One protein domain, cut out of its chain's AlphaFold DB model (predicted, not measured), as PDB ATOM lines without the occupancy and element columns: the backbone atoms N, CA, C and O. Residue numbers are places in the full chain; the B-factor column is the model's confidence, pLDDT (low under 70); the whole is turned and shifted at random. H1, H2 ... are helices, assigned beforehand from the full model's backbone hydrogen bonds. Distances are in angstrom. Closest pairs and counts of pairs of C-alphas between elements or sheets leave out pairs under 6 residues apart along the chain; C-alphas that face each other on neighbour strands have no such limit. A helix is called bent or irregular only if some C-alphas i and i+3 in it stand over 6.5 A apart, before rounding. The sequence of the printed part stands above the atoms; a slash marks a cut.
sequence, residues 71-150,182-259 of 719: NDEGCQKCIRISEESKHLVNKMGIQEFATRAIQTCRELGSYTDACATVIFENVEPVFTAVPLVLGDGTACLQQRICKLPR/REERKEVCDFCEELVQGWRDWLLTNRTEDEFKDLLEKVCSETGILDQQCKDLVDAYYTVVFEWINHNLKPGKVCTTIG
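This is residues 71 to 150 and 182 to 259 of the 719 residues of the protein "Hypothetical protein" of Cyprideis torosa (UniProt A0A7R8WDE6). Two groups of helices spread as a V from the place where H4 crosses H1a: bent H1 and H2 fold on each other as one side, and long H4, leading to a hairpin of H5 and H6a, makes the other. H6b and H7 fold back from that hairpin, and H7 packs on H4. The 158 printed residues include seven named helices, H1 to H7 in order, and no named strand: all helix. The whole is compact, with a radius of gyration of the C-alphas of 17.3 A and spans of 47 by 36 by 29 A.

By their hydrogen bonds H1, residues 73 to 105, H2, 109 to 133, and H6, 224 to 247, were each assigned as one helix, but each is bent: C-alphas 91 and 94 are 9.1 A apart, 121 and 124 7.7 A, 236 and 239 8.0 A. Arm H1a, 73 to 91, spans 26.9 A from C-alpha 73 at (-8.666, -24.099, -15.307); H1b is 94 to 105. H2a, 109 to 121, and H6a, 224 to 236, are irregular, with C-alphas 110 and 113 7.6 A apart and 225 and 228 7.9 A; H2b is 124 to 133, H6b 239 to 247. H3 is 138 to 142, H4 184 to 204, 30.4 A, H5 209 to 222, 20.5 A, and H7 251 to 257, ending at (20.141, -27.759, -10.386).

H1 is the hub, touching four helices. H1b and H2a form a hairpin at a shallow tilt of 23 degrees, closest at the C-alphas of Cys 105 and Thr 112, 5.0 A. H1a touches H2b, H3 and H4; residues 81 to 85 alone touch H4, about perpendicular at 85 degrees, closest at the C-alphas of Ile 81 and Val 188, 5.8 A. H4 touches H7 with residues 189 to 197 alone, closest at the C-alphas of Glu 193 and Pro 251, 4.6 A. H5 and H6a form a hairpin at 21 degrees; H5 and H6b only just touch, only at their ends, with 3 pairs of C-alphas within 8 A. H2a and H6a are apart. Every O i to N i+4 pair is within hydrogen-bond range in H1a, H3, H4, H5, H6b and H7; in H1b 6 of 8, H2a 7 of 9, H2b 4 of 6 and H6a 7 of 9.

The C-alphas farthest apart, of Ser 110 and Arg 150, are 51.5 A apart. Residues 151 to 181 are not printed, and C-alphas 150 and 182 are 36.2 A apart across this cut, in the link from H3 to H4; the links printed whole are tight. Mean pLDDT of the printed part is 75.9, with 34 residues under 70, among them 135 to 150.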
ATOM      1  N   ASN A  71     -11.466 -29.227 -17.055       55.44
ATOM      2  CA  ASN A  71     -10.254 -29.328 -17.871       55.44
ATOM      3  C   ASN A  71      -9.758 -28.013 -18.517       55.44
ATOM      4  O   ASN A  71      -8.843 -28.066 -19.334       55.44
ATOM      5  N   ASP A  72     -10.339 -26.857 -18.191       60.72
ATOM      6  CA  ASP A  72      -9.839 -25.561 -18.677       60.72
ATOM      7  C   ASP A  72      -8.977 -24.871 -17.613       60.72
ATOM      8  O   ASP A  72      -7.863 -24.460 -17.901       60.72
ATOM      9  N   GLU A  73      -9.403 -24.831 -16.348       62.72
ATOM     10  CA  GLU A  73      -8.666 -24.099 -15.307       62.72
ATOM     11  C   GLU A  73      -7.357 -24.799 -14.897       62.72
ATOM     12  O   GLU A  73      -6.316 -24.153 -14.792       62.72
ATOM     13  N   GLY A  74      -7.369 -26.130 -14.746       68.50
ATOM     14  CA  GLY A  74      -6.162 -26.910 -14.434       68.50
ATOM     15  C   GLY A  74      -5.141 -26.922 -15.578       68.50
ATOM     16  O   GLY A  74      -3.942 -26.770 -15.346       68.50
ATOM     17  N   CYS A  75      -5.619 -27.020 -16.821       68.75
ATOM     18  CA  CYS A  75      -4.768 -26.957 -18.008       68.75
ATOM     19  C   CYS A  75      -4.164 -25.555 -18.191       68.75
ATOM     20  O   CYS A  75      -2.955 -25.436 -18.373       68.75
ATOM     21  N   GLN A  76      -4.957 -24.488 -18.035       72.38
ATOM     22  CA  GLN A  76      -4.461 -23.106 -18.080       72.38
ATOM     23  C   GLN A  76      -3.458 -22.820 -16.956       72.38
ATOM     24  O   GLN A  76      -2.432 -22.176 -17.187       72.38
ATOM     25  N   LYS A  77      -3.702 -23.342 -15.745       76.69
ATOM     26  CA  LYS A  77      -2.753 -23.233 -14.632       76.69
ATOM     27  C   LYS A  77      -1.429 -23.930 -14.954       76.69
ATOM     28  O   LYS A  77      -0.380 -23.328 -14.734       76.69
ATOM     29  N   CYS A  78      -1.471 -25.145 -15.504       70.75
ATOM     30  CA  CYS A  78      -0.269 -25.867 -15.917       70.75
ATOM     31  C   CYS A  78       0.490 -25.127 -17.023       70.75
ATOM     32  O   CYS A  78       1.689 -24.920 -16.883       70.75
ATOM     33  N   ILE A  79      -0.194 -24.663 -18.076       73.69
ATOM     34  CA  ILE A  79       0.435 -23.918 -19.179       73.69
ATOM     35  C   ILE A  79       1.157 -22.679 -18.643       73.69
ATOM     36  O   ILE A  79       2.316 -22.453 -18.981       73.69
ATOM     37  N   ARG A  80       0.513 -21.914 -17.751       78.06
ATOM     38  CA  ARG A  80       1.128 -20.738 -17.119       78.06
ATOM     39  C   ARG A  80       2.406 -21.099 -16.352       78.06
ATOM     40  O   ARG A  80       3.420 -20.434 -16.532       78.06
ATOM     41  N   ILE A  81       2.363 -22.142 -15.519       71.19
ATOM     42  CA  ILE A  81       3.512 -22.591 -14.710       71.19
ATOM     43  C   ILE A  81       4.636 -23.138 -15.603       71.19
ATOM     44  O   ILE A  81       5.814 -22.888 -15.351       71.19
ATOM     45  N   SER A  82       4.277 -23.854 -16.667       76.06
ATOM     46  CA  SER A  82       5.208 -24.429 -17.637       76.06
ATOM     47  C   SER A  82       5.957 -23.332 -18.405       76.06
ATOM     48  O   SER A  82       7.187 -23.353 -18.468       76.06
ATOM     49  N   GLU A  83       5.250 -22.301 -18.882       78.75
ATOM     50  CA  GLU A  83       5.872 -21.140 -19.534       78.75
ATOM     51  C   GLU A  83       6.726 -20.309 -18.558       78.75
ATOM     52  O   GLU A  83       7.820 -19.866 -18.914       78.75
ATOM     53  N   GLU A  84       6.302 -20.145 -17.299       79.75
ATOM     54  CA  GLU A  84       7.133 -19.492 -16.274       79.75
ATOM     55  C   GLU A  84       8.421 -20.291 -15.991       79.75
ATOM     56  O   GLU A  84       9.507 -19.715 -15.882       79.75
ATOM     57  N   SER A  85       8.330 -21.624 -15.965       75.75
ATOM     58  CA  SER A  85       9.477 -22.527 -15.801       75.75
ATOM     59  C   SER A  85      10.459 -22.410 -16.968       75.75
ATOM     60  O   SER A  85      11.662 -22.232 -16.763       75.75
ATOM     61  N   LYS A  86       9.953 -22.416 -18.204       83.00
ATOM     62  CA  LYS A  86      10.730 -22.166 -19.427       83.00
ATOM     63  C   LYS A  86      11.455 -20.819 -19.370       83.00
ATOM     64  O   LYS A  86      12.647 -20.746 -19.677       83.00
ATOM     65  N   HIS A  87      10.778 -19.756 -18.932       82.19
ATOM     66  CA  HIS A  87      11.398 -18.440 -18.761       82.19
ATOM     67  C   HIS A  87      12.534 -18.446 -17.732       82.19
ATOM     68  O   HIS A  87      13.562 -17.804 -17.962       82.19
ATOM     69  N   LEU A  88      12.384 -19.164 -16.618       76.31
ATOM     70  CA  LEU A  88      13.421 -19.265 -15.588       76.31
ATOM     71  C   LEU A  88      14.656 -20.034 -16.074       76.31
ATOM     72  O   LEU A  88      15.773 -19.567 -15.836       76.31
ATOM     73  N   VAL A  89      14.471 -21.141 -16.801       79.06
ATOM     74  CA  VAL A  89      15.582 -21.906 -17.400       79.06
ATOM     75  C   VAL A  89      16.328 -21.055 -18.430       79.06
ATOM     76  O   VAL A  89      17.549 -20.928 -18.358       79.06
ATOM     77  N   ASN A  90      15.606 -20.376 -19.326       83.06
ATOM     78  CA  ASN A  90      16.222 -19.492 -20.322       83.06
ATOM     79  C   ASN A  90      16.973 -18.319 -19.679       83.06
ATOM     80  O   ASN A  90      18.020 -17.902 -20.174       83.06
ATOM     81  N   LYS A  91      16.464 -17.791 -18.560       83.25
ATOM     82  CA  LYS A  91      17.095 -16.684 -17.834       83.25
ATOM     83  C   LYS A  91      18.395 -17.082 -17.129       83.25
ATOM     84  O   LYS A  91      19.256 -16.223 -16.970       83.25
ATOM     85  N   MET A  92      18.532 -18.336 -16.698       81.19
ATOM     86  CA  MET A  92      19.770 -18.854 -16.102       81.19
ATOM     87  C   MET A  92      20.935 -18.811 -17.100       81.19
ATOM     88  O   MET A  92      22.057 -18.472 -16.737       81.19
ATOM     89  N   GLY A  93      20.656 -19.121 -18.367       81.69
ATOM     90  CA  GLY A  93      21.676 -19.230 -19.401       81.69
ATOM     91  C   GLY A  93      22.500 -20.518 -19.295       81.69
ATOM     92  O   GLY A  93      22.659 -21.116 -18.230       81.69
ATOM     93  N   ILE A  94      23.047 -20.939 -20.436       82.81
ATOM     94  CA  ILE A  94      23.729 -22.230 -20.588       82.81
ATOM     95  C   ILE A  94      24.948 -22.390 -19.666       82.81
ATOM     96  O   ILE A  94      25.182 -23.475 -19.153       82.81
ATOM     97  N   GLN A  95      25.690 -21.311 -19.394       80.75
ATOM     98  CA  GLN A  95      26.898 -21.346 -18.559       80.75
ATOM     99  C   GLN A  95      26.581 -21.655 -17.090       80.75
ATOM    100  O   GLN A  95      27.238 -22.480 -16.453       80.75
ATOM    101  N   GLU A  96      25.537 -21.027 -16.543       81.00
ATOM    102  CA  GLU A  96      25.106 -21.307 -15.176       81.00
ATOM    103  C   GLU A  96      24.406 -22.674 -15.088       81.00
ATOM    104  O   GLU A  96      24.621 -23.401 -14.115       81.00
ATOM    105  N   PHE A  97      23.667 -23.081 -16.128       83.19
ATOM    106  CA  PHE A  97      23.105 -24.430 -16.244       83.19
ATOM    107  C   PHE A  97      24.199 -25.508 -16.251       83.19
ATOM    108  O   PHE A  97      24.140 -26.443 -15.451       83.19
ATOM    109  N   ALA A  98      25.247 -25.333 -17.064       82.69
ATOM    110  CA  ALA A  98      26.416 -26.208 -17.128       82.69
ATOM    111  C   ALA A  98      27.123 -26.294 -15.775       82.69
ATOM    112  O   ALA A  98      27.358 -27.381 -15.253       82.69
ATOM    113  N   THR A  99      27.383 -25.143 -15.150       81.62
ATOM    114  CA  THR A  99      28.045 -25.074 -13.842       81.62
ATOM    115  C   THR A  99      27.261 -25.839 -12.774       81.62
ATOM    116  O   THR A  99      27.845 -26.571 -11.970       81.62
ATOM    117  N   ARG A 100      25.929 -25.706 -12.749       82.38
ATOM    118  CA  ARG A 100      25.072 -26.440 -11.806       82.38
ATOM    119  C   ARG A 100      25.009 -27.932 -12.130       82.38
ATOM    120  O   ARG A 100      25.048 -28.738 -11.202       82.38
ATOM    121  N   ALA A 101      24.953 -28.305 -13.406       79.56
ATOM    122  CA  ALA A 101      24.972 -29.699 -13.841       79.56
ATOM    123  C   ALA A 101      26.281 -30.389 -13.420       79.56
ATOM    124  O   ALA A 101      26.241 -31.421 -12.753       79.56
ATOM    125  N   ILE A 102      27.435 -29.764 -13.666       80.75
ATOM    126  CA  ILE A 102      28.761 -30.285 -13.286       80.75
ATOM    127  C   ILE A 102      28.910 -30.410 -11.764       80.75
ATOM    128  O   ILE A 102      29.532 -31.351 -11.271       80.75
ATOM    129  N   GLN A 103      28.292 -29.520 -10.978       80.25
ATOM    130  CA  GLN A 103      28.282 -29.650  -9.514       80.25
ATOM    131  C   GLN A 103      27.652 -30.967  -9.035       80.25
ATOM    132  O   GLN A 103      27.999 -31.423  -7.946       80.25
ATOM    133  N   THR A 104      26.777 -31.600  -9.826       77.94
ATOM    134  CA  THR A 104      26.202 -32.910  -9.478       77.94
ATOM    135  C   THR A 104      27.200 -34.062  -9.623       77.94
ATOM    136  O   THR A 104      27.070 -35.051  -8.900       77.94
ATOM    137  N   CYS A 105      28.246 -33.909 -10.445       78.81
ATOM    138  CA  CYS A 105      29.292 -34.920 -10.622       78.81
ATOM    139  C   CYS A 105      30.167 -35.106  -9.378       78.81
ATOM    140  O   CYS A 105      30.759 -36.167  -9.208       78.81
ATOM    141  N   ARG A 106      30.224 -34.114  -8.476       77.19
ATOM    142  CA  ARG A 106      31.086 -34.142  -7.277       77.19
ATOM    143  C   ARG A 106      30.805 -35.309  -6.327       77.19
ATOM    144  O   ARG A 106      31.651 -35.638  -5.505       77.19
ATOM    145  N   GLU A 107      29.624 -35.916  -6.412       71.00
ATOM    146  CA  GLU A 107      29.222 -37.039  -5.557       71.00
ATOM    147  C   GLU A 107      29.530 -38.416  -6.174       71.00
ATOM    148  O   GLU A 107      29.295 -39.433  -5.529       71.00
ATOM    149  N   LEU A 108      30.081 -38.472  -7.394       67.44
ATOM    150  CA  LEU A 108      30.331 -39.725  -8.119       67.44
ATOM    151  C   LEU A 108      31.699 -40.366  -7.833       67.44
ATOM    152  O   LEU A 108      32.064 -41.358  -8.464       67.44
ATOM    153  N   GLY A 109      32.468 -39.832  -6.880       74.75
ATOM    154  CA  GLY A 109      33.748 -40.413  -6.469       74.75
ATOM    155  C   GLY A 109      34.733 -40.518  -7.637       74.75
ATOM    156  O   GLY A 109      35.062 -39.509  -8.259       74.75
ATOM    157  N   SER A 110      35.184 -41.735  -7.964       75.50
ATOM    158  CA  SER A 110      36.126 -41.996  -9.068       75.50
ATOM    159  C   SER A 110      35.572 -41.698 -10.464       75.50
ATOM    160  O   SER A 110      36.342 -41.663 -11.416       75.50
ATOM    161  N   TYR A 111      34.260 -41.490 -10.605       70.50
ATOM    162  CA  TYR A 111      33.616 -41.196 -11.892       70.50
ATOM    163  C   TYR A 111      33.344 -39.701 -12.103       70.50
ATOM    164  O   TYR A 111      32.661 -39.331 -13.056       70.50
ATOM    165  N   THR A 112      33.858 -38.838 -11.220       78.69
ATOM    166  CA  THR A 112      33.635 -37.385 -11.282       78.69
ATOM    167  C   THR A 112      34.065 -36.797 -12.633       78.69
ATOM    168  O   THR A 112      33.296 -36.041 -13.224       78.69
ATOM    169  N   ASP A 113      35.228 -37.201 -13.154       75.94
ATOM    170  CA  ASP A 113      35.769 -36.682 -14.421       75.94
ATOM    171  C   ASP A 113      34.971 -37.183 -15.629       75.94
ATOM    172  O   ASP A 113      34.562 -36.391 -16.473       75.94
ATOM    173  N   ALA A 114      34.651 -38.483 -15.662       76.25
ATOM    174  CA  ALA A 114      33.817 -39.067 -16.712       76.25
ATOM    175  C   ALA A 114      32.423 -38.418 -16.758       76.25
ATOM    176  O   ALA A 114      31.908 -38.114 -17.831       76.25
ATOM    177  N   CYS A 115      31.827 -38.142 -15.594       78.69
ATOM    178  CA  CYS A 115      30.566 -37.411 -15.510       78.69
ATOM    179  C   CYS A 115      30.690 -35.984 -16.047       78.69
ATOM    180  O   CYS A 115      29.819 -35.546 -16.796       78.69
ATOM    181  N   ALA A 116      31.757 -35.264 -15.691       81.31
ATOM    182  CA  ALA A 116      31.965 -33.906 -16.176       81.31
ATOM    183  C   ALA A 116      32.081 -33.889 -17.706       81.31
ATOM    184  O   ALA A 116      31.388 -33.098 -18.340       81.31
ATOM    185  N   THR A 117      32.857 -34.804 -18.294       80.31
ATOM    186  CA  THR A 117      32.981 -34.960 -19.753       80.31
ATOM    187  C   THR A 117      31.631 -35.230 -20.413       80.31
ATOM    188  O   THR A 117      31.257 -34.505 -21.330       80.31
ATOM    189  N   VAL A 118      30.851 -36.189 -19.903       78.38
ATOM    190  CA  VAL A 118      29.513 -36.494 -20.443       78.38
ATOM    191  C   VAL A 118      28.589 -35.279 -20.360       78.38
ATOM    192  O   VAL A 118      27.849 -35.003 -21.305       78.38
ATOM    193  N   ILE A 119      28.630 -34.526 -19.256       78.44
ATOM    194  CA  ILE A 119      27.852 -33.291 -19.133       78.44
ATOM    195  C   ILE A 119      28.326 -32.262 -20.156       78.44
ATOM    196  O   ILE A 119      27.481 -31.699 -20.838       78.44
ATOM    197  N   PHE A 120      29.628 -32.032 -20.319       78.94
ATOM    198  CA  PHE A 120      30.145 -31.074 -21.301       78.94
ATOM    199  C   PHE A 120      29.748 -31.424 -22.738       78.94
ATOM    200  O   PHE A 120      29.329 -30.539 -23.477       78.94
ATOM    201  N   GLU A 121      29.803 -32.700 -23.109       79.50
ATOM    202  CA  GLU A 121      29.423 -33.166 -24.449       79.50
ATOM    203  C   GLU A 121      27.918 -33.031 -24.725       79.50
ATOM    204  O   GLU A 121      27.508 -32.895 -25.877       79.50
ATOM    205  N   ASN A 122      27.083 -33.048 -23.679       78.50
ATOM    206  CA  ASN A 122      25.624 -33.094 -23.815       78.50
ATOM    207  C   ASN A 122      24.898 -31.859 -23.253       78.50
ATOM    208  O   ASN A 122      23.672 -31.778 -23.337       78.50
ATOM    209  N   VAL A 123      25.601 -30.874 -22.687       82.56
ATOM    210  CA  VAL A 123      24.956 -29.749 -21.987       82.56
ATOM    211  C   VAL A 123      24.152 -28.859 -22.924       82.56
ATOM    212  O   VAL A 123      23.068 -28.416 -22.559       82.56
ATOM    213  N   GLU A 124      24.642 -28.620 -24.136       80.62
ATOM    214  CA  GLU A 124      23.967 -27.795 -25.136       80.62
ATOM    215  C   GLU A 124      22.679 -28.434 -25.682       80.62
ATOM    216  O   GLU A 124      21.631 -27.774 -25.623       80.62
ATOM    217  N   PRO A 125      22.671 -29.708 -26.136       71.00
ATOM    218  CA  PRO A 125      21.428 -30.347 -26.558       71.00
ATOM    219  C   PRO A 125      20.432 -30.486 -25.401       71.00
ATOM    220  O   PRO A 125      19.237 -30.264 -25.603       71.00
ATOM    221  N   VAL A 126      20.891 -30.759 -24.174       71.94
ATOM    222  CA  VAL A 126      20.015 -30.825 -22.990       71.94
ATOM    223  C   VAL A 126      19.436 -29.450 -22.645       71.94
ATOM    224  O   VAL A 126      18.226 -29.330 -22.448       71.94
ATOM    225  N   PHE A 127      20.259 -28.399 -22.609       78.75
ATOM    226  CA  PHE A 127      19.804 -27.032 -22.336       78.75
ATOM    227  C   PHE A 127      18.804 -26.544 -23.388       78.75
ATOM    228  O   PHE A 127      17.866 -25.831 -23.053       78.75
ATOM    229  N   THR A 128      18.962 -26.972 -24.641       75.12
ATOM    230  CA  THR A 128      18.031 -26.646 -25.729       75.12
ATOM    231  C   THR A 128      16.729 -27.448 -25.632       75.12
ATOM    232  O   THR A 128      15.653 -26.920 -25.911       75.12
ATOM    233  N   ALA A 129      16.791 -28.708 -25.194       72.12
ATOM    234  CA  ALA A 129      15.623 -29.578 -25.070       72.12
ATOM    235  C   ALA A 129      14.713 -29.216 -23.883       72.12
ATOM    236  O   ALA A 129      13.489 -29.289 -23.998       72.12
ATOM    237  N   VAL A 130      15.275 -28.802 -22.742       74.44
ATOM    238  CA  VAL A 130      14.497 -28.539 -21.513       74.44
ATOM    239  C   VAL A 130      13.409 -27.460 -21.710       74.44
ATOM    240  O   VAL A 130      12.250 -27.731 -21.386       74.44
ATOM    241  N   PRO A 131      13.691 -26.274 -22.288       76.88
ATOM    242  CA  PRO A 131      12.676 -25.265 -22.589       76.88
ATOM    243  C   PRO A 131      11.600 -25.727 -23.579       76.88
ATOM    244  O   PRO A 131      10.488 -25.207 -23.531       76.88
ATOM    245  N   LEU A 132      11.911 -26.681 -24.465       66.06
ATOM    246  CA  LEU A 132      10.950 -27.247 -25.421       66.06
ATOM    247  C   LEU A 132       9.957 -28.175 -24.722       66.06
ATOM    248  O   LEU A 132       8.757 -28.084 -24.960       66.06
ATOM    249  N   VAL A 133      10.437 -29.016 -23.803       68.56
ATOM    250  CA  VAL A 133       9.568 -29.875 -22.981       68.56
ATOM    251  C   VAL A 133       8.668 -29.027 -22.077       68.56
ATOM    252  O   VAL A 133       7.484 -29.324 -21.923       68.56
ATOM    253  N   LEU A 134       9.209 -27.940 -21.518       72.69
ATOM    254  CA  LEU A 134       8.467 -26.986 -20.688       72.69
ATOM    255  C   LEU A 134       7.580 -26.023 -21.504       72.69
ATOM    256  O   LEU A 134       6.778 -25.301 -20.917       72.69
ATOM    257  N   GLY A 135       7.703 -25.976 -22.829       63.81
ATOM    258  CA  GLY A 135       6.991 -25.026 -23.684       63.81
ATOM    259  C   GLY A 135       5.702 -25.569 -24.298       63.81
ATOM    260  O   GLY A 135       5.511 -26.780 -24.438       63.81
ATOM    261  N   ASP A 136       4.819 -24.650 -24.689       58.91
ATOM    262  CA  ASP A 136       3.668 -24.881 -25.579       58.91
ATOM    263  C   ASP A 136       2.654 -25.914 -25.050       58.91
ATOM    264  O   ASP A 136       1.909 -26.552 -25.796       58.91
ATOM    265  N   GLY A 137       2.621 -26.091 -23.727       60.25
ATOM    266  CA  GLY A 137       1.769 -27.077 -23.063       60.25
ATOM    267  C   GLY A 137       2.233 -28.526 -23.236       60.25
ATOM    268  O   GLY A 137       1.504 -29.427 -22.822       60.25
ATOM    269  N   THR A 138       3.430 -28.774 -23.783       64.88
ATOM    270  CA  THR A 138       3.991 -30.121 -24.003       64.88
ATOM    271  C   THR A 138       4.083 -30.911 -22.697       64.88
ATOM    272  O   THR A 138       3.513 -32.000 -22.605       64.88
ATOM    273  N   ALA A 139       4.686 -30.340 -21.649       66.69
ATOM    274  CA  ALA A 139       4.707 -30.951 -20.317       66.69
ATOM    275  C   ALA A 139       3.289 -31.214 -19.775       66.69
ATOM    276  O   ALA A 139       3.014 -32.279 -19.226       66.69
ATOM    277  N   CYS A 140       2.353 -30.287 -19.984       67.50
ATOM    278  CA  CYS A 140       0.972 -30.419 -19.516       67.50
ATOM    279  C   CYS A 140       0.185 -31.512 -20.255       67.50
ATOM    280  O   CYS A 140      -0.670 -32.169 -19.662       67.50
ATOM    281  N   LEU A 141       0.474 -31.723 -21.539       68.06
ATOM    282  CA  LEU A 141      -0.063 -32.821 -22.341       68.06
ATOM    283  C   LEU A 141       0.555 -34.161 -21.924       68.06
ATOM    284  O   LEU A 141      -0.177 -35.132 -21.737       68.06
ATOM    285  N   GLN A 142       1.876 -34.203 -21.712       62.91
ATOM    286  CA  GLN A 142       2.601 -35.401 -21.273       62.91
ATOM    287  C   GLN A 142       2.107 -35.894 -19.909       62.91
ATOM    288  O   GLN A 142       1.871 -37.087 -19.727       62.91
ATOM    289  N   GLN A 143       1.872 -34.969 -18.977       62.19
ATOM    290  CA  GLN A 143       1.313 -35.263 -17.654       62.19
ATOM    291  C   GLN A 143      -0.210 -35.492 -17.678       62.19
ATOM    292  O   GLN A 143      -0.824 -35.697 -16.634       62.19
ATOM    293  N   ARG A 144      -0.845 -35.461 -18.864       64.81
ATOM    294  CA  ARG A 144      -2.300 -35.609 -19.074       64.81
ATOM    295  C   ARG A 144      -3.160 -34.592 -18.308       64.81
ATOM    296  O   ARG A 144      -4.346 -34.827 -18.091       64.81
ATOM    297  N   ILE A 145      -2.576 -33.451 -17.945       69.31
ATOM    298  CA  ILE A 145      -3.266 -32.309 -17.328       69.31
ATOM    299  C   ILE A 145      -4.078 -31.552 -18.393       69.31
ATOM    300  O   ILE A 145      -5.172 -31.054 -18.126       69.31
ATOM    301  N   CYS A 146      -3.561 -31.490 -19.624       65.19
ATOM    302  CA  CYS A 146      -4.223 -30.898 -20.785       65.19
ATOM    303  C   CYS A 146      -4.751 -31.965 -21.762       65.19
ATOM    304  O   CYS A 146      -4.204 -33.062 -21.874       65.19
ATOM    305  N   LYS A 147      -5.813 -31.631 -22.513       66.81
ATOM    306  CA  LYS A 147      -6.345 -32.460 -23.614       66.81
ATOM    307  C   LYS A 147      -5.566 -32.193 -24.906       66.81
ATOM    308  O   LYS A 147      -5.225 -31.046 -25.176       66.81
ATOM    309  N   LEU A 148      -5.366 -33.222 -25.738       54.66
ATOM    310  CA  LEU A 148      -4.832 -33.054 -27.097       54.66
ATOM    311  C   LEU A 148      -5.713 -32.078 -27.903       54.66
ATOM    312  O   LEU A 148      -6.944 -32.218 -27.866       54.66
ATOM    313  N   PRO A 149      -5.124 -31.126 -28.653       49.28
ATOM    314  CA  PRO A 149      -5.892 -30.242 -29.517       49.28
ATOM    315  C   PRO A 149      -6.672 -31.061 -30.557       49.28
ATOM    316  O   PRO A 149      -6.156 -32.005 -31.163       49.28
ATOM    317  N   ARG A 150      -7.950 -30.718 -30.742       44.78
ATOM    318  CA  ARG A 150      -8.796 -31.257 -31.816       44.78
ATOM    319  C   ARG A 150      -8.750 -30.296 -32.997       44.78
ATOM    320  O   ARG A 150      -8.745 -29.083 -32.799       44.78
ATOM    321  N   ARG A 182       6.503 -14.654  -3.888       48.88
ATOM    322  CA  ARG A 182       7.036 -15.812  -3.136       48.88
ATOM    323  C   ARG A 182       6.207 -17.086  -3.384       48.88
ATOM    324  O   ARG A 182       6.750 -18.172  -3.245       48.88
ATOM    325  N   GLU A 183       4.941 -16.929  -3.759       50.25
ATOM    326  CA  GLU A 183       3.960 -18.005  -3.933       50.25
ATOM    327  C   GLU A 183       4.036 -18.644  -5.335       50.25
ATOM    328  O   GLU A 183       4.107 -19.859  -5.434       50.25
ATOM    329  N   GLU A 184       4.202 -17.852  -6.402       54.56
ATOM    330  CA  GLU A 184       4.352 -18.346  -7.791       54.56
ATOM    331  C   GLU A 184       5.629 -19.179  -7.999       54.56
ATOM    332  O   GLU A 184       5.597 -20.255  -8.588       54.56
ATOM    333  N   ARG A 185       6.754 -18.766  -7.396       66.06
ATOM    334  CA  ARG A 185       7.989 -19.572  -7.411       66.06
ATOM    335  C   ARG A 185       7.877 -20.898  -6.660       66.06
ATOM    336  O   ARG A 185       8.697 -21.778  -6.898       66.06
ATOM    337  N   LYS A 186       6.930 -21.018  -5.726       78.19
ATOM    338  CA  LYS A 186       6.678 -22.283  -5.036       78.19
ATOM    339  C   LYS A 186       5.923 -23.233  -5.963       78.19
ATOM    340  O   LYS A 186       6.361 -24.356  -6.126       78.19
ATOM    341  N   GLU A 187       4.890 -22.749  -6.654       75.69
ATOM    342  CA  GLU A 187       4.138 -23.555  -7.627       75.69
ATOM    343  C   GLU A 187       5.029 -24.100  -8.759       75.69
ATOM    344  O   GLU A 187       4.871 -25.245  -9.167       75.69
ATOM    345  N   VAL A 188       5.997 -23.307  -9.233       73.44
ATOM    346  CA  VAL A 188       6.999 -23.741 -10.227       73.44
ATOM    347  C   VAL A 188       7.931 -24.831  -9.684       73.44
ATOM    348  O   VAL A 188       8.265 -25.777 -10.397       73.44
ATOM    349  N   CYS A 189       8.357 -24.706  -8.426       80.38
ATOM    350  CA  CYS A 189       9.208 -25.700  -7.782       80.38
ATOM    351  C   CYS A 189       8.445 -27.012  -7.548       80.38
ATOM    352  O   CYS A 189       8.913 -28.059  -7.988       80.38
ATOM    353  N   ASP A 190       7.238 -26.937  -6.978       81.31
ATOM    354  CA  ASP A 190       6.362 -28.087  -6.723       81.31
ATOM    355  C   ASP A 190       6.056 -28.839  -8.038       81.31
ATOM    356  O   ASP A 190       6.181 -30.060  -8.110       81.31
ATOM    357  N   PHE A 191       5.759 -28.111  -9.124       76.25
ATOM    358  CA  PHE A 191       5.532 -28.699 -10.451       76.25
ATOM    359  C   PHE A 191       6.757 -29.445 -10.994       76.25
ATOM    360  O   PHE A 191       6.636 -30.546 -11.533       76.25
ATOM    361  N   CYS A 192       7.947 -28.858 -10.856       78.75
ATOM    362  CA  CYS A 192       9.178 -29.530 -11.249       78.75
ATOM    363  C   CYS A 192       9.395 -30.814 -10.440       78.75
ATOM    364  O   CYS A 192       9.771 -31.846 -11.002       78.75
ATOM    365  N   GLU A 193       9.163 -30.758  -9.129       84.56
ATOM    366  CA  GLU A 193       9.381 -31.904  -8.257       84.56
ATOM    367  C   GLU A 193       8.416 -33.048  -8.581       84.56
ATOM    368  O   GLU A 193       8.853 -34.193  -8.697       84.56
ATOM    369  N   GLU A 194       7.142 -32.747  -8.836       78.81
ATOM    370  CA  GLU A 194       6.153 -33.728  -9.293       78.81
ATOM    371  C   GLU A 194       6.547 -34.368 -10.633       78.81
ATOM    372  O   GLU A 194       6.426 -35.584 -10.802       78.81
ATOM    373  N   LEU A 195       7.074 -33.581 -11.575       71.75
ATOM    374  CA  LEU A 195       7.505 -34.070 -12.886       71.75
ATOM    375  C   LEU A 195       8.701 -35.028 -12.777       71.75
ATOM    376  O   LEU A 195       8.670 -36.132 -13.329       71.75
ATOM    377  N   VAL A 196       9.741 -34.632 -12.037       77.94
ATOM    378  CA  VAL A 196      10.935 -35.468 -11.821       77.94
ATOM    379  C   VAL A 196      10.576 -36.723 -11.023       77.94
ATOM    380  O   VAL A 196      11.084 -37.807 -11.320       77.94
ATOM    381  N   GLN A 197       9.671 -36.599 -10.050       81.44
ATOM    382  CA  GLN A 197       9.160 -37.735  -9.290       81.44
ATOM    383  C   GLN A 197       8.393 -38.708 -10.194       81.44
ATOM    384  O   GLN A 197       8.647 -39.909 -10.142       81.44
ATOM    385  N   GLY A 198       7.537 -38.208 -11.088       72.00
ATOM    386  CA  GLY A 198       6.803 -39.033 -12.046       72.00
ATOM    387  C   GLY A 198       7.716 -39.821 -12.990       72.00
ATOM    388  O   GLY A 198       7.462 -40.997 -13.250       72.00
ATOM    389  N   TRP A 199       8.808 -39.217 -13.472       74.06
ATOM    390  CA  TRP A 199       9.801 -39.920 -14.297       74.06
ATOM    391  C   TRP A 199      10.540 -41.003 -13.526       74.06
ATOM    392  O   TRP A 199      10.691 -42.120 -14.021       74.06
ATOM    393  N   ARG A 200      10.974 -40.688 -12.305       77.81
ATOM    394  CA  ARG A 200      11.623 -41.652 -11.421       77.81
ATOM    395  C   ARG A 200      10.713 -42.844 -11.148       77.81
ATOM    396  O   ARG A 200      11.145 -43.986 -11.284       77.81
ATOM    397  N   ASP A 201       9.461 -42.579 -10.799       76.31
ATOM    398  CA  ASP A 201       8.492 -43.626 -10.517       76.31
ATOM    399  C   ASP A 201       8.209 -44.435 -11.782       76.31
ATOM    400  O   ASP A 201       8.234 -45.657 -11.726       76.31
ATOM    401  N   TRP A 202       8.042 -43.820 -12.952       71.62
ATOM    402  CA  TRP A 202       7.867 -44.568 -14.203       71.62
ATOM    403  C   TRP A 202       9.050 -45.502 -14.520       71.62
ATOM    404  O   TRP A 202       8.841 -46.648 -14.934       71.62
ATOM    405  N   LEU A 203      10.279 -45.035 -14.280       65.31
ATOM    406  CA  LEU A 203      11.498 -45.823 -14.476       65.31
ATOM    407  C   LEU A 203      11.623 -46.979 -13.477       65.31
ATOM    408  O   LEU A 203      12.136 -48.028 -13.850       65.31
ATOM    409  N   LEU A 204      11.156 -46.812 -12.236       74.50
ATOM    410  CA  LEU A 204      11.416 -47.754 -11.138       74.50
ATOM    411  C   LEU A 204      10.191 -48.549 -10.654       74.50
ATOM    412  O   LEU A 204      10.344 -49.493  -9.876       74.50
ATOM    413  N   THR A 205       8.970 -48.190 -11.060       77.94
ATOM    414  CA  THR A 205       7.740 -48.753 -10.476       77.94
ATOM    415  C   THR A 205       7.672 -50.253 -10.703       77.94
ATOM    416  O   THR A 205       7.459 -50.713 -11.823       77.94
ATOM    417  N   ASN A 206       7.772 -50.997  -9.596       56.75
ATOM    418  CA  ASN A 206       7.659 -52.452  -9.557       56.75
ATOM    419  C   ASN A 206       8.631 -53.154 -10.521       56.75
ATOM    420  O   ASN A 206       8.265 -54.179 -11.090       56.75
ATOM    421  N   ARG A 207       9.824 -52.571 -10.721       76.00
ATOM    422  CA  ARG A 207      10.895 -53.161 -11.527       76.00
ATOM    423  C   ARG A 207      12.016 -53.695 -10.648       76.00
ATOM    424  O   ARG A 207      12.469 -53.001  -9.735       76.00
ATOM    425  N   THR A 208      12.477 -54.905 -10.932       87.19
ATOM    426  CA  THR A 208      13.782 -55.380 -10.455       87.19
ATOM    427  C   THR A 208      14.912 -54.764 -11.284       87.19
ATOM    428  O   THR A 208      14.680 -54.185 -12.344       87.19
ATOM    429  N   GLU A 209      16.149 -54.883 -10.800       85.38
ATOM    430  CA  GLU A 209      17.341 -54.445 -11.539       85.38
ATOM    431  C   GLU A 209      17.451 -55.142 -12.910       85.38
ATOM    432  O   GLU A 209      17.700 -54.486 -13.921       85.38
ATOM    433  N   ASP A 210      17.150 -56.445 -12.965       84.94
ATOM    434  CA  ASP A 210      17.119 -57.222 -14.211       84.94
ATOM    435  C   ASP A 210      16.014 -56.730 -15.166       84.94
ATOM    436  O   ASP A 210      16.244 -56.549 -16.358       84.94
ATOM    437  N   GLU A 211      14.818 -56.418 -14.651       85.81
ATOM    438  CA  GLU A 211      13.717 -55.881 -15.468       85.81
ATOM    439  C   GLU A 211      14.011 -54.471 -16.010       85.81
ATOM    440  O   GLU A 211      13.441 -54.053 -17.024       85.81
ATOM    441  N   PHE A 212      14.873 -53.713 -15.329       86.31
ATOM    442  CA  PHE A 212      15.379 -52.431 -15.814       86.31
ATOM    443  C   PHE A 212      16.418 -52.624 -16.927       86.31
ATOM    444  O   PHE A 212      16.353 -51.925 -17.939       86.31
ATOM    445  N   LYS A 213      17.312 -53.608 -16.791       88.94
ATOM    446  CA  LYS A 213      18.257 -54.005 -17.844       88.94
ATOM    447  C   LYS A 213      17.535 -54.410 -19.126       88.94
ATOM    448  O   LYS A 213      17.815 -53.850 -20.182       88.94
ATOM    449  N   ASP A 214      16.538 -55.287 -19.015       86.69
ATOM    450  CA  ASP A 214      15.734 -55.758 -20.148       86.69
ATOM    451  C   ASP A 214      15.044 -54.598 -20.886       86.69
ATOM    452  O   ASP A 214      14.916 -54.603 -22.112       86.69
ATOM    453  N   LEU A 215      14.596 -53.574 -20.147       84.50
ATOM    454  CA  LEU A 215      14.018 -52.366 -20.734       84.50
ATOM    455  C   LEU A 215      15.057 -51.593 -21.556       84.50
ATOM    456  O   LEU A 215      14.748 -51.178 -22.673       84.50
ATOM    457  N   LEU A 216      16.264 -51.403 -21.021       82.50
ATOM    458  CA  LEU A 216      17.345 -50.699 -21.713       82.50
ATOM    459  C   LEU A 216      17.831 -51.471 -22.944       82.50
ATOM    460  O   LEU A 216      17.995 -50.877 -24.007       82.50
ATOM    461  N   GLU A 217      17.978 -52.793 -22.852       86.38
ATOM    462  CA  GLU A 217      18.337 -53.631 -24.000       86.38
ATOM    463  C   GLU A 217      17.266 -53.592 -25.093       86.38
ATOM    464  O   GLU A 217      17.584 -53.565 -26.285       86.38
ATOM    465  N   LYS A 218      15.986 -53.528 -24.708       82.44
ATOM    466  CA  LYS A 218      14.889 -53.360 -25.661       82.44
ATOM    467  C   LYS A 218      14.961 -52.012 -26.381       82.44
ATOM    468  O   LYS A 218      14.724 -51.976 -27.584       82.44
ATOM    469  N   VAL A 219      15.325 -50.938 -25.674       81.75
ATOM    470  CA  VAL A 219      15.592 -49.627 -26.289       81.75
ATOM    471  C   VAL A 219      16.786 -49.720 -27.241       81.75
ATOM    472  O   VAL A 219      16.696 -49.233 -28.365       81.75
ATOM    473  N   CYS A 220      17.862 -50.412 -26.859       76.31
ATOM    474  CA  CYS A 220      19.009 -50.641 -27.740       76.31
ATOM    475  C   CYS A 220      18.613 -51.357 -29.037       76.31
ATOM    476  O   CYS A 220      19.043 -50.950 -30.115       76.31
ATOM    477  N   SER A 221      17.707 -52.331 -28.970       83.50
ATOM    478  CA  SER A 221      17.218 -53.040 -30.160       83.50
ATOM    479  C   SER A 221      16.348 -52.203 -31.092       83.50
ATOM    480  O   SER A 221      16.173 -52.574 -32.252       83.50
ATOM    481  N   GLU A 222      15.870 -51.043 -30.644       80.50
ATOM    482  CA  GLU A 222      15.194 -50.058 -31.494       80.50
ATOM    483  C   GLU A 222      16.185 -49.100 -32.188       80.50
ATOM    484  O   GLU A 222      15.815 -48.440 -33.160       80.50
ATOM    485  N   THR A 223      17.460 -49.064 -31.771       67.50
ATOM    486  CA  THR A 223      18.494 -48.171 -32.345       67.50
ATOM    487  C   THR A 223      19.066 -48.643 -33.687       67.50
ATOM    488  O   THR A 223      19.800 -47.907 -34.349       67.50
ATOM    489  N   GLY A 224      18.724 -49.856 -34.130       75.50
ATOM    490  CA  GLY A 224      19.170 -50.407 -35.409       75.50
ATOM    491  C   GLY A 224      20.676 -50.677 -35.437       75.50
ATOM    492  O   GLY A 224      21.138 -51.674 -34.892       75.50
ATOM    493  N   ILE A 225      21.448 -49.807 -36.095       66.75
ATOM    494  CA  ILE A 225      22.888 -50.013 -36.351       66.75
ATOM    495  C   ILE A 225      23.766 -49.942 -35.092       66.75
ATOM    496  O   ILE A 225      24.898 -50.418 -35.116       66.75
ATOM    497  N   LEU A 226      23.253 -49.369 -33.999       64.62
ATOM    498  CA  LEU A 226      23.962 -49.240 -32.721       64.62
ATOM    499  C   LEU A 226      23.542 -50.298 -31.692       64.62
ATOM    500  O   LEU A 226      23.994 -50.222 -30.552       64.62
ATOM    501  N   ASP A 227      22.722 -51.287 -32.071       76.38
ATOM    502  CA  ASP A 227      22.139 -52.255 -31.131       76.38
ATOM    503  C   ASP A 227      23.200 -52.920 -30.245       76.38
ATOM    504  O   ASP A 227      23.074 -52.906 -29.022       76.38
ATOM    505  N   GLN A 228      24.287 -53.424 -30.839       80.00
ATOM    506  CA  GLN A 228      25.321 -54.123 -30.074       80.00
ATOM    507  C   GLN A 228      26.151 -53.179 -29.195       80.00
ATOM    508  O   GLN A 228      26.321 -53.454 -28.016       80.00
ATOM    509  N   GLN A 229      26.600 -52.035 -29.720       78.12
ATOM    510  CA  GLN A 229      27.375 -51.060 -28.936       78.12
ATOM    511  C   GLN A 229      26.555 -50.496 -27.765       78.12
ATOM    512  O   GLN A 229      27.073 -50.287 -26.670       78.12
ATOM    513  N   CYS A 230      25.257 -50.281 -27.988       80.00
ATOM    514  CA  CYS A 230      24.316 -49.872 -26.956       80.00
ATOM    515  C   CYS A 230      24.145 -50.967 -25.898       80.00
ATOM    516  O   CYS A 230      24.216 -50.669 -24.709       80.00
ATOM    517  N   LYS A 231      23.986 -52.235 -26.298       86.69
ATOM    518  CA  LYS A 231      23.900 -53.368 -25.363       86.69
ATOM    519  C   LYS A 231      25.173 -53.544 -24.542       86.69
ATOM    520  O   LYS A 231      25.069 -53.721 -23.335       86.69
ATOM    521  N   ASP A 232      26.345 -53.398 -25.155       86.31
ATOM    522  CA  ASP A 232      27.631 -53.479 -24.454       86.31
ATOM    523  C   ASP A 232      27.754 -52.371 -23.385       86.31
ATOM    524  O   ASP A 232      28.246 -52.605 -22.279       86.31
ATOM    525  N   LEU A 233      27.248 -51.164 -23.677       82.75
ATOM    526  CA  LEU A 233      27.140 -50.065 -22.708       82.75
ATOM    527  C   LEU A 233      26.128 -50.365 -21.599       82.75
ATOM    528  O   LEU A 233      26.411 -50.118 -20.425       82.75
ATOM    529  N   VAL A 234      24.953 -50.890 -21.955       89.81
ATOM    530  CA  VAL A 234      23.936 -51.292 -20.980       89.81
ATOM    531  C   VAL A 234      24.520 -52.339 -20.040       89.81
ATOM    532  O   VAL A 234      24.484 -52.118 -18.836       89.81
ATOM    533  N   ASP A 235      25.154 -53.391 -20.552       89.00
ATOM    534  CA  ASP A 235      25.804 -54.443 -19.762       89.00
ATOM    535  C   ASP A 235      26.860 -53.900 -18.796       89.00
ATOM    536  O   ASP A 235      26.937 -54.341 -17.647       89.00
ATOM    537  N   ALA A 236      27.658 -52.929 -19.242       84.44
ATOM    538  CA  ALA A 236      28.725 -52.353 -18.437       84.44
ATOM    539  C   ALA A 236      28.216 -51.437 -17.311       84.44
ATOM    540  O   ALA A 236      28.855 -51.356 -16.259       84.44
ATOM    541  N   TYR A 237      27.094 -50.735 -17.515       83.75
ATOM    542  CA  TYR A 237      26.722 -49.600 -16.662       83.75
ATOM    543  C   TYR A 237      25.326 -49.671 -16.023       83.75
ATOM    544  O   TYR A 237      25.062 -48.883 -15.110       83.75
ATOM    545  N   TYR A 238      24.436 -50.589 -16.421       86.06
ATOM    546  CA  TYR A 238      23.035 -50.580 -15.962       86.06
ATOM    547  C   TYR A 238      22.875 -50.668 -14.436       86.06
ATOM    548  O   TYR A 238      22.037 -49.955 -13.891       86.06
ATOM    549  N   THR A 239      23.697 -51.462 -13.739       84.94
ATOM    550  CA  THR A 239      23.666 -51.581 -12.269       84.94
ATOM    551  C   THR A 239      23.996 -50.250 -11.594       84.94
ATOM    552  O   THR A 239      23.267 -49.789 -10.716       84.94
ATOM    553  N   VAL A 240      25.054 -49.574 -12.059       83.25
ATOM    554  CA  VAL A 240      25.473 -48.264 -11.534       83.25
ATOM    555  C   VAL A 240      24.383 -47.219 -11.778       83.25
ATOM    556  O   VAL A 240      24.064 -46.423 -10.895       83.25
ATOM    557  N   VAL A 241      23.772 -47.242 -12.964       79.75
ATOM    558  CA  VAL A 241      22.675 -46.339 -13.329       79.75
ATOM    559  C   VAL A 241      21.429 -46.611 -12.481       79.75
ATOM    560  O   VAL A 241      20.838 -45.666 -11.959       79.75
ATOM    561  N   PHE A 242      21.046 -47.875 -12.289       82.94
ATOM    562  CA  PHE A 242      19.882 -48.264 -11.489       82.94
ATOM    563  C   PHE A 242      20.030 -47.834 -10.025       82.94
ATOM    564  O   PHE A 242      19.125 -47.202  -9.469       82.94
ATOM    565  N   GLU A 243      21.188 -48.092  -9.410       82.81
ATOM    566  CA  GLU A 243      21.496 -47.631  -8.053       82.81
ATOM    567  C   GLU A 243      21.487 -46.100  -7.962       82.81
ATOM    568  O   GLU A 243      20.906 -45.526  -7.033       82.81
ATOM    569  N   TRP A 244      22.069 -45.412  -8.945       78.56
ATOM    570  CA  TRP A 244      22.099 -43.955  -8.954       78.56
ATOM    571  C   TRP A 244      20.698 -43.348  -9.078       78.56
ATOM    572  O   TRP A 244      20.368 -42.429  -8.327       78.56
ATOM    573  N   ILE A 245      19.833 -43.872  -9.951       79.19
ATOM    574  CA  ILE A 245      18.437 -43.414 -10.065       79.19
ATOM    575  C   ILE A 245      17.692 -43.662  -8.743       79.19
ATOM    576  O   ILE A 245      16.942 -42.799  -8.278       79.19
ATOM    577  N   ASN A 246      17.941 -44.795  -8.082       81.19
ATOM    578  CA  ASN A 246      17.323 -45.121  -6.796       81.19
ATOM    579  C   ASN A 246      17.772 -44.217  -5.640       81.19
ATOM    580  O   ASN A 246      16.971 -43.915  -4.750       81.19
ATOM    581  N   HIS A 247      19.025 -43.769  -5.623       76.19
ATOM    582  CA  HIS A 247      19.591 -43.071  -4.462       76.19
ATOM    583  C   HIS A 247      19.815 -41.568  -4.672       76.19
ATOM    584  O   HIS A 247      19.681 -40.786  -3.723       76.19
ATOM    585  N   ASN A 248      20.095 -41.147  -5.905       69.94
ATOM    586  CA  ASN A 248      20.612 -39.816  -6.220       69.94
ATOM    587  C   ASN A 248      19.673 -38.969  -7.089       69.94
ATOM    588  O   ASN A 248      19.754 -37.738  -7.016       69.94
ATOM    589  N   LEU A 249      18.729 -39.573  -7.827       77.31
ATOM    590  CA  LEU A 249      17.700 -38.835  -8.573       77.31
ATOM    591  C   LEU A 249      16.608 -38.302  -7.625       77.31
ATOM    592  O   LEU A 249      15.506 -38.841  -7.505       77.31
ATOM    593  N   LYS A 250      16.940 -37.238  -6.888       84.38
ATOM    594  CA  LYS A 250      16.029 -36.553  -5.959       84.38
ATOM    595  C   LYS A 250      15.368 -35.356  -6.654       84.38
ATOM    596  O   LYS A 250      16.115 -34.470  -7.083       84.38
ATOM    597  N   PRO A 251      14.021 -35.266  -6.700       84.50
ATOM    598  CA  PRO A 251      13.311 -34.187  -7.386       84.50
ATOM    599  C   PRO A 251      13.803 -32.790  -7.009       84.50
ATOM    600  O   PRO A 251      14.295 -32.070  -7.873       84.50
ATOM    601  N   GLY A 252      13.842 -32.458  -5.716       84.19
ATOM    602  CA  GLY A 252      14.302 -31.137  -5.274       84.19
ATOM    603  C   GLY A 252      15.757 -30.820  -5.628       84.19
ATOM    604  O   GLY A 252      16.093 -29.666  -5.911       84.19
ATOM    605  N   LYS A 253      16.640 -31.829  -5.700       83.38
ATOM    606  CA  LYS A 253      18.036 -31.634  -6.129       83.38
ATOM    607  C   LYS A 253      18.098 -31.313  -7.620       83.38
ATOM    608  O   LYS A 253      18.726 -30.327  -7.991       83.38
ATOM    609  N   VAL A 254      17.399 -32.089  -8.448       83.50
ATOM    610  CA  VAL A 254      17.295 -31.861  -9.898       83.50
ATOM    611  C   VAL A 254      16.677 -30.491 -10.179       83.50
ATOM    612  O   VAL A 254      17.269 -29.689 -10.898       83.50
ATOM    613  N   CYS A 255      15.558 -30.171  -9.531       82.12
ATOM    614  CA  CYS A 255      14.834 -28.913  -9.698       82.12
ATOM    615  C   CYS A 255      15.627 -27.687  -9.229       82.12
ATOM    616  O   CYS A 255      15.518 -26.605  -9.810       82.12
ATOM    617  N   THR A 256      16.488 -27.846  -8.223       85.25
ATOM    618  CA  THR A 256      17.439 -26.805  -7.804       85.25
ATOM    619  C   THR A 256      18.583 -26.646  -8.810       85.25
ATOM    620  O   THR A 256      18.989 -25.518  -9.113       85.25
ATOM    621  N   THR A 257      19.090 -27.753  -9.358       79.06
ATOM    622  CA  THR A 257      20.141 -27.759 -10.386       79.06
ATOM    623  C   THR A 257      19.686 -27.031 -11.648       79.06
ATOM    624  O   THR A 257      20.401 -26.157 -12.122       79.06
ATOM    625  N   ILE A 258      18.465 -27.280 -12.125       76.94
ATOM    626  CA  ILE A 258      17.895 -26.562 -13.281       76.94
ATOM    627  C   ILE A 258      17.328 -25.176 -12.919       76.94
ATOM    628  O   ILE A 258      16.857 -24.446 -13.784       76.94
ATOM    629  N   GLY A 259      17.384 -24.799 -11.634       78.12
ATOM    630  CA  GLY A 259      17.040 -23.474 -11.100       78.12
ATOM    631  C   GLY A 259      15.566 -23.121 -11.037       78.12
ATOM    632  O   GLY A 259      15.245 -21.945 -10.856       78.12
TER     633      GLY A 259